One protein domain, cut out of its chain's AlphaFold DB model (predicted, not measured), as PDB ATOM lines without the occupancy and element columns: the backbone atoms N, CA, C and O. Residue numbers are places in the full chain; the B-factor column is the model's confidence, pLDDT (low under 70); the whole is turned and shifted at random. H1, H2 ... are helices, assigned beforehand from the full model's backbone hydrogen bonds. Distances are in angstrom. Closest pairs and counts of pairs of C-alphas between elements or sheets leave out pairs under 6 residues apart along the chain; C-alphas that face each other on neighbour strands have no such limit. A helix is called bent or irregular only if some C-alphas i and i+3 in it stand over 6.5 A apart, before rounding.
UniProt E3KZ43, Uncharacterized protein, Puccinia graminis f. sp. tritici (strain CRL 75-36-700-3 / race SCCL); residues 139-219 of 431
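This is residues 139 to 219 of the 431 residues of an uncharacterized protein of Puccinia graminis f. sp. tritici (strain CRL 75-36-700-3 / race SCCL) (UniProt E3KZ43). Two loose layers of helices lie over each other: H1 and H2 run side by side in opposite ways with H3 across the far end of H2, and the sharply bent H5, with little H4 before it, makes the second layer. Few C-alphas of different helices come near each other. The printed part has 81 residues with five named helices, H1 to H5 in order, and no named strand: the class is all helix. It is compact, with a radius of gyration of the C-alphas of 12.2 A, and rounded, spanning 32 by 27 by 21 A.

Start at H5, residues 202 to 219, assigned as one helix by its hydrogen bonds but bent: C-alphas 209 and 212 are 9.2 A apart. Its arms, H5a, residues 202 to 209, and H5b, residues 212 to 219, stand at a steep tilt of 51 degrees. H5a is close to but not clearly touching H1, residues 139 to 152; their closest C-alphas, Ile 139 and Met 209, are 7.2 A apart. H1 is also close to but not clearly touching H2, residues 158 to 167; their closest C-alphas, Ile 151 and Pro 158, are 6.3 A apart, and the two helices run opposite ways at a shallow tilt of 23 degrees. H3, residues 177 to 185, is about perpendicular to H5b at 78 degrees. H2 and H5a are only just apart, 8.0 A at the closest. Every O i to N i+4 pair is within hydrogen-bond range in H2, H3, H5a and H5b, and 8 of 10 are in H1; H4, residues 193 to 196, is too short for such a pair.

Find C-alpha 139 at (-38.673, 15.487, -5.250); from there H1 runs 19.6 A. H2 runs 14.2 A and H3 12.2 A. H5b ends at C-alpha 219, (-50.007, 9.157, -13.981).

The C-alphas farthest apart, Arg 153 and Phe 178, are 33.2 A apart. The printed part has no cut and no long link. Look for pLDDT under 70 at residues 192, 194, 196 to 198 and 219.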
ATOM      1  N   ILE A 139     -37.464  14.670  -5.094       93.31
ATOM      2  CA  ILE A 139     -38.673  15.487  -5.250       93.31
ATOM      3  C   ILE A 139     -39.049  16.155  -3.929       93.31
ATOM      4  O   ILE A 139     -39.241  17.372  -3.897       93.31
ATOM      5  N   VAL A 140     -39.129  15.384  -2.841       93.00
ATOM      6  CA  VAL A 140     -39.534  15.902  -1.526       93.00
ATOM      7  C   VAL A 140     -38.541  16.948  -1.019       93.00
ATOM      8  O   VAL A 140     -38.949  18.016  -0.553       93.00
ATOM      9  N   GLU A 141     -37.240  16.680  -1.148       89.38
ATOM     10  CA  GLU A 141     -36.199  17.619  -0.730       89.38
ATOM     11  C   GLU A 141     -36.205  18.896  -1.587       89.38
ATOM     12  O   GLU A 141     -36.244  20.014  -1.060       89.38
ATOM     13  N   ASN A 142     -36.208  18.750  -2.916       90.38
ATOM     14  CA  ASN A 142     -36.125  19.885  -3.833       90.38
ATOM     15  C   ASN A 142     -37.390  20.737  -3.816       90.38
ATOM     16  O   ASN A 142     -37.294  21.954  -3.982       90.38
ATOM     17  N   TRP A 143     -38.565  20.151  -3.576       92.50
ATOM     18  CA  TRP A 143     -39.814  20.903  -3.513       92.50
ATOM     19  C   TRP A 143     -39.755  22.027  -2.471       92.50
ATOM     20  O   TRP A 143     -40.199  23.143  -2.746       92.50
ATOM     21  N   GLY A 144     -39.137  21.791  -1.308       89.62
ATOM     22  CA  GLY A 144     -38.947  22.829  -0.292       89.62
ATOM     23  C   GLY A 144     -38.152  24.036  -0.809       89.62
ATOM     24  O   GLY A 144     -38.544  25.186  -0.589       89.62
ATOM     25  N   LEU A 145     -37.070  23.775  -1.549       89.25
ATOM     26  CA  LEU A 145     -36.203  24.800  -2.141       89.25
ATOM     27  C   LEU A 145     -36.893  25.536  -3.295       89.25
ATOM     28  O   LEU A 145     -36.876  26.768  -3.348       89.25
ATOM     29  N   ILE A 146     -37.546  24.790  -4.188       88.94
ATOM     30  CA  ILE A 146     -38.284  25.327  -5.335       88.94
ATOM     31  C   ILE A 146     -39.415  26.232  -4.846       88.94
ATOM     32  O   ILE A 146     -39.521  27.381  -5.274       88.94
ATOM     33  N   LYS A 147     -40.218  25.759  -3.887       90.25
ATOM     34  CA  LYS A 147     -41.313  26.528  -3.290       90.25
ATOM     35  C   LYS A 147     -40.820  27.845  -2.697       90.25
ATOM     36  O   LYS A 147     -41.445  28.878  -2.928       90.25
ATOM     37  N   LYS A 148     -39.704  27.825  -1.962       90.38
ATOM     38  CA  LYS A 148     -39.089  29.036  -1.400       90.38
ATOM     39  C   LYS A 148     -38.666  30.010  -2.504       90.38
ATOM     40  O   LYS A 148     -39.062  31.172  -2.460       90.38
ATOM     41  N   SER A 149     -37.966  29.526  -3.530       89.06
ATOM     42  CA  SER A 149     -37.529  30.348  -4.667       89.06
ATOM     43  C   SER A 149     -38.705  30.984  -5.419       89.06
ATOM     44  O   SER A 149     -38.657  32.169  -5.739       89.06
ATOM     45  N   LEU A 150     -39.781  30.235  -5.682       87.06
ATOM     46  CA  LEU A 150     -40.972  30.743  -6.382       87.06
ATOM     47  C   LEU A 150     -41.681  31.861  -5.596       87.06
ATOM     48  O   LEU A 150     -42.214  32.798  -6.195       87.06
ATOM     49  N   ILE A 151     -41.665  31.780  -4.260       88.44
ATOM     50  CA  ILE A 151     -42.203  32.820  -3.371       88.44
ATOM     51  C   ILE A 151     -41.300  34.056  -3.385       88.44
ATOM     52  O   ILE A 151     -41.793  35.171  -3.550       88.44
ATOM     53  N   GLU A 152     -39.986  33.872  -3.231       90.56
ATOM     54  CA  GLU A 152     -39.005  34.966  -3.184       90.56
ATOM     55  C   GLU A 152     -38.974  35.771  -4.487       90.56
ATOM     56  O   GLU A 152     -38.915  37.000  -4.459       90.56
ATOM     57  N   ARG A 153     -39.107  35.092  -5.633       86.12
ATOM     58  CA  ARG A 153     -39.196  35.725  -6.958       86.12
ATOM     59  C   ARG A 153     -40.557  36.361  -7.250       86.12
ATOM     60  O   ARG A 153     -40.722  36.979  -8.296       86.12
ATOM     61  N   LYS A 154     -41.533  36.224  -6.342       81.69
ATOM     62  CA  LYS A 154     -42.925  36.686  -6.501       81.69
ATOM     63  C   LYS A 154     -43.627  36.121  -7.745       81.69
ATOM     64  O   LYS A 154     -44.626  36.683  -8.189       81.69
ATOM     65  N   GLU A 155     -43.144  35.000  -8.280       80.38
ATOM     66  CA  GLU A 155     -43.738  34.331  -9.442       80.38
ATOM     67  C   GLU A 155     -45.086  33.699  -9.066       80.38
ATOM     68  O   GLU A 155     -46.048  33.756  -9.833       80.38
ATOM     69  N   LEU A 156     -45.187  33.136  -7.852       84.00
ATOM     70  CA  LEU A 156     -46.386  32.457  -7.359       84.00
ATOM     71  C   LEU A 156     -46.680  32.788  -5.893       84.00
ATOM     72  O   LEU A 156     -45.791  32.998  -5.073       84.00
ATOM     73  N   THR A 157     -47.967  32.813  -5.534       86.50
ATOM     74  CA  THR A 157     -48.388  33.155  -4.166       86.50
ATOM     75  C   THR A 157     -48.288  31.956  -3.216       86.50
ATOM     76  O   THR A 157     -48.697  30.861  -3.619       86.50
ATOM     77  N   PRO A 158     -47.900  32.144  -1.936       89.62
ATOM     78  CA  PRO A 158     -47.798  31.056  -0.955       89.62
ATOM     79  C   PRO A 158     -49.062  30.190  -0.844       89.62
ATOM     80  O   PRO A 158     -48.977  28.964  -0.799       89.62
ATOM     81  N   THR A 159     -50.246  30.811  -0.878       89.31
ATOM     82  CA  THR A 159     -51.544  30.116  -0.830       89.31
ATOM     83  C   THR A 159     -51.766  29.194  -2.030       89.31
ATOM     84  O   THR A 159     -52.310  28.104  -1.870       89.31
ATOM     85  N   PHE A 160     -51.325  29.603  -3.224       88.25
ATOM     86  CA  PHE A 160     -51.424  28.776  -4.431       88.25
ATOM     87  C   PHE A 160     -50.487  27.574  -4.318       88.25
ATOM     88  O   PHE A 160     -50.927  26.442  -4.472       88.25
ATOM     89  N   LEU A 161     -49.226  27.815  -3.947       89.31
ATOM     90  CA  LEU A 161     -48.225  26.760  -3.784       89.31
ATOM     91  C   LEU A 161     -48.607  25.753  -2.694       89.31
ATOM     92  O   LEU A 161     -48.297  24.578  -2.829       89.31
ATOM     93  N   LYS A 162     -49.303  26.175  -1.628       90.50
ATOM     94  CA  LYS A 162     -49.842  25.252  -0.616       90.50
ATOM     95  C   LYS A 162     -50.935  24.344  -1.193       90.50
ATOM     96  O   LYS A 162     -50.913  23.152  -0.926       90.50
ATOM     97  N   LYS A 163     -51.855  24.882  -2.004       88.69
ATOM     98  CA  LYS A 163     -52.875  24.068  -2.691       88.69
ATOM     99  C   LYS A 163     -52.244  23.114  -3.708       88.69
ATOM    100  O   LYS A 163     -52.613  21.950  -3.745       88.69
ATOM    101  N   PHE A 164     -51.275  23.601  -4.481       88.88
ATOM    102  CA  PHE A 164     -50.525  22.811  -5.458       88.88
ATOM    103  C   PHE A 164     -49.752  21.659  -4.794       88.88
ATOM    104  O   PHE A 164     -49.854  20.520  -5.232       88.88
ATOM    105  N   GLU A 165     -49.051  21.944  -3.690       91.31
ATOM    106  CA  GLU A 165     -48.359  20.952  -2.854       91.31
ATOM    107  C   GLU A 165     -49.293  19.844  -2.374       91.31
ATOM    108  O   GLU A 165     -48.929  18.675  -2.459       91.31
ATOM    109  N   SER A 166     -50.471  20.210  -1.860       89.50
ATOM    110  CA  SER A 166     -51.454  19.246  -1.365       89.50
ATOM    111  C   SER A 166     -52.067  18.424  -2.493       89.50
ATOM    112  O   SER A 166     -52.165  17.212  -2.350       89.50
ATOM    113  N   PHE A 167     -52.428  19.062  -3.611       86.31
ATOM    114  CA  PHE A 167     -53.037  18.382  -4.754       86.31
ATOM    115  C   PHE A 167     -52.092  17.332  -5.349       86.31
ATOM    116  O   PHE A 167     -52.470  16.179  -5.495       86.31
ATOM    117  N   PHE A 168     -50.836  17.699  -5.620       86.31
ATOM    118  CA  PHE A 168     -49.833  16.792  -6.197       86.31
ATOM    119  C   PHE A 168     -49.036  15.986  -5.156       86.31
ATOM    120  O   PHE A 168     -48.103  15.269  -5.517       86.31
ATOM    121  N   GLN A 169     -49.371  16.119  -3.867       89.88
ATOM    122  CA  GLN A 169     -48.718  15.436  -2.742       89.88
ATOM    123  C   GLN A 169     -47.176  15.538  -2.757       89.88
ATOM    124  O   GLN A 169     -46.460  14.578  -2.478       89.88
ATOM    125  N   LEU A 170     -46.631  16.724  -3.050       91.12
ATOM    126  CA  LEU A 170     -45.186  16.942  -3.279       91.12
ATOM    127  C   LEU A 170     -44.293  16.778  -2.035       91.12
ATOM    128  O   LEU A 170     -43.073  16.857  -2.134       91.12
ATOM    129  N   LYS A 171     -44.891  16.575  -0.859       91.81
ATOM    130  CA  LYS A 171     -44.182  16.321   0.405       91.81
ATOM    131  C   LYS A 171     -44.119  14.849   0.801       91.81
ATOM    132  O   LYS A 171     -43.511  14.541   1.822       91.81
ATOM    133  N   ALA A 172     -44.767  13.971   0.046       91.50
ATOM    134  CA  ALA A 172     -44.781  12.548   0.323       91.50
ATOM    135  C   ALA A 172     -43.867  11.812  -0.662       91.50
ATOM    136  O   ALA A 172     -43.994  11.971  -1.880       91.50
ATOM    137  N   GLU A 173     -42.970  10.984  -0.127       92.50
ATOM    138  CA  GLU A 173     -42.359   9.907  -0.902       92.50
ATOM    139  C   GLU A 173     -43.462   8.891  -1.232       92.50
ATOM    140  O   GLU A 173     -44.218   8.502  -0.339       92.50
ATOM    141  N   PHE A 174     -43.565   8.466  -2.496       91.00
ATOM    142  CA  PHE A 174     -44.582   7.506  -2.955       91.00
ATOM    143  C   PHE A 174     -46.018   7.914  -2.562       91.00
ATOM    144  O   PHE A 174     -46.668   7.223  -1.766       91.00
ATOM    145  N   PRO A 175     -46.519   9.051  -3.090       89.00
ATOM    146  CA  PRO A 175     -47.835   9.569  -2.733       89.00
ATOM    147  C   PRO A 175     -48.953   8.575  -3.049       89.00
ATOM    148  O   PRO A 175     -48.804   7.672  -3.875       89.00
ATOM    149  N   ASP A 176     -50.096   8.748  -2.392       85.56
ATOM    150  CA  ASP A 176     -51.251   7.898  -2.649       85.56
ATOM    151  C   ASP A 176     -51.902   8.276  -3.987       85.56
ATOM    152  O   ASP A 176     -52.474   9.360  -4.141       85.56
ATOM    153  N   VAL A 177     -51.799   7.374  -4.964       79.56
ATOM    154  CA  VAL A 177     -52.347   7.555  -6.312       79.56
ATOM    155  C   VAL A 177     -53.874   7.689  -6.312       79.56
ATOM    156  O   VAL A 177     -54.414   8.372  -7.180       79.56
ATOM    157  N   PHE A 178     -54.571   7.125  -5.319       80.25
ATOM    158  CA  PHE A 178     -56.032   7.199  -5.202       80.25
ATOM    159  C   PHE A 178     -56.502   8.525  -4.630       80.25
ATOM    160  O   PHE A 178     -57.490   9.085  -5.095       80.25
ATOM    161  N   VAL A 179     -55.752   9.076  -3.675       81.00
ATOM    162  CA  VAL A 179     -56.025  10.421  -3.153       81.00
ATOM    163  C   VAL A 179     -55.886  11.453  -4.268       81.00
ATOM    164  O   VAL A 179     -56.737  12.329  -4.422       81.00
ATOM    165  N   TRP A 180     -54.829  11.346  -5.079       79.69
ATOM    166  CA  TRP A 180     -54.646  12.236  -6.223       79.69
ATOM    167  C   TRP A 180     -55.765  12.070  -7.261       79.69
ATOM    168  O   TRP A 180     -56.337  13.071  -7.697       79.69
ATOM    169  N   SER A 181     -56.114  10.832  -7.628       77.19
ATOM    170  CA  SER A 181     -57.147  10.586  -8.638       77.19
ATOM    171  C   SER A 181     -58.522  11.079  -8.181       77.19
ATOM    172  O   SER A 181     -59.225  11.725  -8.954       77.19
ATOM    173  N   GLU A 182     -58.891  10.893  -6.912       78.38
ATOM    174  CA  GLU A 182     -60.132  11.438  -6.354       78.38
ATOM    175  C   GLU A 182     -60.173  12.973  -6.447       78.38
ATOM    176  O   GLU A 182     -61.190  13.563  -6.832       78.38
ATOM    177  N   MET A 183     -59.061  13.651  -6.138       77.94
ATOM    178  CA  MET A 183     -58.966  15.109  -6.279       77.94
ATOM    179  C   MET A 183     -59.094  15.563  -7.737       77.94
ATOM    180  O   MET A 183     -59.775  16.557  -8.001       77.94
ATOM    181  N   TYR A 184     -58.480  14.832  -8.668       78.06
ATOM    182  CA  TYR A 184     -58.567  15.089 -10.105       78.06
ATOM    183  C   TYR A 184     -60.011  14.938 -10.614       78.06
ATOM    184  O   TYR A 184     -60.602  15.899 -11.106       78.06
ATOM    185  N   PHE A 185     -60.643  13.784 -10.381       76.38
ATOM    186  CA  PHE A 185     -62.013  13.506 -10.832       76.38
ATOM    187  C   PHE A 185     -63.092  14.344 -10.137       76.38
ATOM    188  O   PHE A 185     -64.192  14.491 -10.667       76.38
ATOM    189  N   SER A 186     -62.811  14.898  -8.954       78.12
ATOM    190  CA  SER A 186     -63.722  15.829  -8.274       78.12
ATOM    191  C   SER A 186     -63.600  17.277  -8.764       78.12
ATOM    192  O   SER A 186     -64.301  18.150  -8.247       78.12
ATOM    193  N   GLY A 187     -62.723  17.559  -9.736       73.69
ATOM    194  CA  GLY A 187     -62.507  18.905 -10.268       73.69
ATOM    195  C   GLY A 187     -61.888  19.868  -9.250       73.69
ATOM    196  O   GLY A 187     -61.992  21.085  -9.403       73.69
ATOM    197  N   LYS A 188     -61.243  19.348  -8.195       74.31
ATOM    198  CA  LYS A 188     -60.610  20.137  -7.122       74.31
ATOM    199  C   LYS A 188     -59.203  20.621  -7.494       74.31
ATOM    200  O   LYS A 188     -58.371  20.862  -6.615       74.31
ATOM    201  N   GLU A 189     -58.923  20.762  -8.785       75.31
ATOM    202  CA  GLU A 189     -57.627  21.214  -9.276       75.31
ATOM    203  C   GLU A 189     -57.300  22.643  -8.796       75.31
ATOM    204  O   GLU A 189     -58.195  23.486  -8.652       75.31
ATOM    205  N   PRO A 190     -56.018  22.973  -8.549       75.25
ATOM    206  CA  PRO A 190     -55.623  24.334  -8.198       75.25
ATOM    207  C   PRO A 190     -56.007  25.341  -9.298       75.25
ATOM    208  O   PRO A 190     -55.747  25.106 -10.474       75.25
ATOM    209  N   ASP A 191     -56.548  26.514  -8.932       73.44
ATOM    210  CA  ASP A 191     -56.862  27.577  -9.906       73.44
ATOM    211  C   ASP A 191     -55.585  28.090 -10.602       73.44
ATOM    212  O   ASP A 191     -54.787  28.848 -10.040       73.44
ATOM    213  N   CYS A 192     -55.417  27.679 -11.858       69.75
ATOM    214  CA  CYS A 192     -54.248  27.961 -12.683       69.75
ATOM    215  C   CYS A 192     -54.309  29.301 -13.425       69.75
ATOM    216  O   CYS A 192     -53.428  29.571 -14.242       69.75
ATOM    217  N   LYS A 193     -55.310  30.164 -13.189       70.94
ATOM    218  CA  LYS A 193     -55.428  31.454 -13.903       70.94
ATOM    219  C   LYS A 193     -54.161  32.312 -13.810       70.94
ATOM    220  O   LYS A 193     -53.853  33.038 -14.751       70.94
ATOM    221  N   LYS A 194     -53.405  32.219 -12.708       66.56
ATOM    222  CA  LYS A 194     -52.119  32.921 -12.546       66.56
ATOM    223  C   LYS A 194     -50.986  32.312 -13.379       66.56
ATOM    224  O   LYS A 194     -50.179  33.068 -13.902       66.56
ATOM    225  N   LEU A 195     -50.963  30.989 -13.555       71.19
ATOM    226  CA  LEU A 195     -49.974  30.299 -14.393       71.19
ATOM    227  C   LEU A 195     -50.183  30.606 -15.882       71.19
ATOM    228  O   LEU A 195     -49.218  30.847 -16.604       71.19
ATOM    229  N   ARG A 196     -51.441  30.724 -16.331       67.75
ATOM    230  CA  ARG A 196     -51.749  31.087 -17.728       67.75
ATOM    231  C   ARG A 196     -51.180  32.452 -18.126       67.75
ATOM    232  O   ARG A 196     -50.784  32.627 -19.271       67.75
ATOM    233  N   LYS A 197     -51.094  33.402 -17.185       68.81
ATOM    234  CA  LYS A 197     -50.514  34.740 -17.425       68.81
ATOM    235  C   LYS A 197     -49.011  34.712 -17.718       68.81
ATOM    236  O   LYS A 197     -48.503  35.677 -18.274       68.81
ATOM    237  N   ILE A 198     -48.324  33.629 -17.356       68.12
ATOM    238  CA  ILE A 198     -46.895  33.403 -17.619       68.12
ATOM    239  C   ILE A 198     -46.664  32.256 -18.617       68.12
ATOM    240  O   ILE A 198     -45.562  31.724 -18.698       68.12
ATOM    241  N   GLY A 199     -47.701  31.841 -19.358       70.31
ATOM    242  CA  GLY A 199     -47.601  30.778 -20.363       70.31
ATOM    243  C   GLY A 199     -47.402  29.366 -19.798       70.31
ATOM    244  O   GLY A 199     -46.971  28.483 -20.533       70.31
ATOM    245  N   GLN A 200     -47.705  29.127 -18.517       76.00
ATOM    246  CA  GLN A 200     -47.572  27.812 -17.877       76.00
ATOM    247  C   GLN A 200     -48.937  27.206 -17.502       76.00
ATOM    248  O   GLN A 200     -49.910  27.916 -17.240       76.00
ATOM    249  N   SER A 201     -49.010  25.875 -17.436       78.12
ATOM    250  CA  SER A 201     -50.129  25.119 -16.856       78.12
ATOM    251  C   SER A 201     -49.711  24.472 -15.528       78.12
ATOM    252  O   SER A 201     -48.520  24.338 -15.245       78.12
ATOM    253  N   ALA A 202     -50.665  24.055 -14.681       78.06
ATOM    254  CA  ALA A 202     -50.313  23.285 -13.476       78.06
ATOM    255  C   ALA A 202     -49.581  21.994 -13.834       78.06
ATOM    256  O   ALA A 202     -48.632  21.627 -13.149       78.06
ATOM    257  N   LEU A 203     -49.994  21.351 -14.927       78.44
ATOM    258  CA  LEU A 203     -49.357  20.148 -15.431       78.44
ATOM    259  C   LEU A 203     -47.913  20.415 -15.868       78.44
ATOM    260  O   LEU A 203     -47.021  19.677 -15.466       78.44
ATOM    261  N   SER A 204     -47.652  21.485 -16.628       80.50
ATOM    262  CA  SER A 204     -46.284  21.813 -17.053       80.50
ATOM    263  C   SER A 204     -45.391  22.147 -15.862       80.50
ATOM    264  O   SER A 204     -44.240  21.720 -15.812       80.50
ATOM    265  N   LEU A 205     -45.931  22.870 -14.874       83.06
ATOM    266  CA  LEU A 205     -45.223  23.159 -13.633       83.06
ATOM    267  C   LEU A 205     -44.916  21.865 -12.868       83.06
ATOM    268  O   LEU A 205     -43.781  21.663 -12.445       83.06
ATOM    269  N   TYR A 206     -45.893  20.967 -12.744       85.69
ATOM    270  CA  TYR A 206     -45.734  19.682 -12.068       85.69
ATOM    271  C   TYR A 206     -44.656  18.822 -12.734       85.69
ATOM    272  O   TYR A 206     -43.701  18.423 -12.070       85.69
ATOM    273  N   VAL A 207     -44.743  18.627 -14.054       85.44
ATOM    274  CA  VAL A 207     -43.756  17.865 -14.837       85.44
ATOM    275  C   VAL A 207     -42.358  18.465 -14.700       85.44
ATOM    276  O   VAL A 207     -41.398  17.723 -14.519       85.44
ATOM    277  N   SER A 208     -42.222  19.797 -14.704       83.50
ATOM    278  CA  SER A 208     -40.915  20.448 -14.519       83.50
ATOM    279  C   SER A 208     -40.287  20.202 -13.140       83.50
ATOM    280  O   SER A 208     -39.073  20.302 -12.996       83.50
ATOM    281  N   MET A 209     -41.101  19.881 -12.126       84.25
ATOM    282  CA  MET A 209     -40.642  19.644 -10.754       84.25
ATOM    283  C   MET A 209     -40.259  18.194 -10.502       84.25
ATOM    284  O   MET A 209     -39.289  17.941  -9.791       84.25
ATOM    285  N   ILE A 210     -41.038  17.254 -11.038       86.81
ATOM    286  CA  ILE A 210     -40.843  15.825 -10.769       86.81
ATOM    287  C   ILE A 210     -40.128  15.086 -11.901       86.81
ATOM    288  O   ILE A 210     -39.621  13.990 -11.691       86.81
ATOM    289  N   GLY A 211     -40.043  15.693 -13.085       85.81
ATOM    290  CA  GLY A 211     -39.505  15.069 -14.287       85.81
ATOM    291  C   GLY A 211     -40.509  14.142 -14.975       85.81
ATOM    292  O   GLY A 211     -41.485  13.680 -14.383       85.81
ATOM    293  N   TYR A 212     -40.255  13.853 -16.252       80.31
ATOM    294  CA  TYR A 212     -41.129  12.998 -17.059       80.31
ATOM    295  C   TYR A 212     -41.229  11.574 -16.511       80.31
ATOM    296  O   TYR A 212     -42.325  11.027 -16.481       80.31
ATOM    297  N   VAL A 213     -40.125  11.007 -16.015       79.50
ATOM    298  CA  VAL A 213     -40.090   9.638 -15.472       79.50
ATOM    299  C   VAL A 213     -41.092   9.455 -14.338       79.50
ATOM    300  O   VAL A 213     -41.961   8.586 -14.400       79.50
ATOM    301  N   GLU A 214     -41.048  10.337 -13.342       84.44
ATOM    302  CA  GLU A 214     -41.980  10.266 -12.220       84.44
ATOM    303  C   GLU A 214     -43.381  10.750 -12.556       84.44
ATOM    304  O   GLU A 214     -44.357  10.236 -12.010       84.44
ATOM    305  N   TYR A 215     -43.503  11.710 -13.474       82.00
ATOM    306  CA  TYR A 215     -44.804  12.096 -14.003       82.00
ATOM    307  C   TYR A 215     -45.508  10.882 -14.594       82.00
ATOM    308  O   TYR A 215     -46.622  10.567 -14.190       82.00
ATOM    309  N   HIS A 216     -44.829  10.157 -15.478       76.12
ATOM    310  CA  HIS A 216     -45.358   8.946 -16.064       76.12
ATOM    311  C   HIS A 216     -45.673   7.911 -14.981       76.12
ATOM    312  O   HIS A 216     -46.816   7.476 -14.906       76.12
ATOM    313  N   ARG A 217     -44.741   7.572 -14.080       78.94
ATOM    314  CA  ARG A 217     -44.992   6.589 -13.007       78.94
ATOM    315  C   ARG A 217     -46.253   6.897 -12.186       78.94
ATOM    316  O   ARG A 217     -47.042   6.000 -11.916       78.94
ATOM    317  N   ARG A 218     -46.468   8.165 -11.821       78.38
ATOM    318  CA  ARG A 218     -47.612   8.611 -11.002       78.38
ATOM    319  C   ARG A 218     -48.916   8.808 -11.783       78.38
ATOM    320  O   ARG A 218     -49.942   9.069 -11.162       78.38
ATOM    321  N   GLN A 219     -48.875   8.797 -13.114       67.81
ATOM    322  CA  GLN A 219     -50.007   9.157 -13.981       67.81
ATOM    323  C   GLN A 219     -50.351   8.064 -14.994       67.81
ATOM    324  O   GLN A 219     -51.231   8.261 -15.817       67.81
TER     325      GLN A 219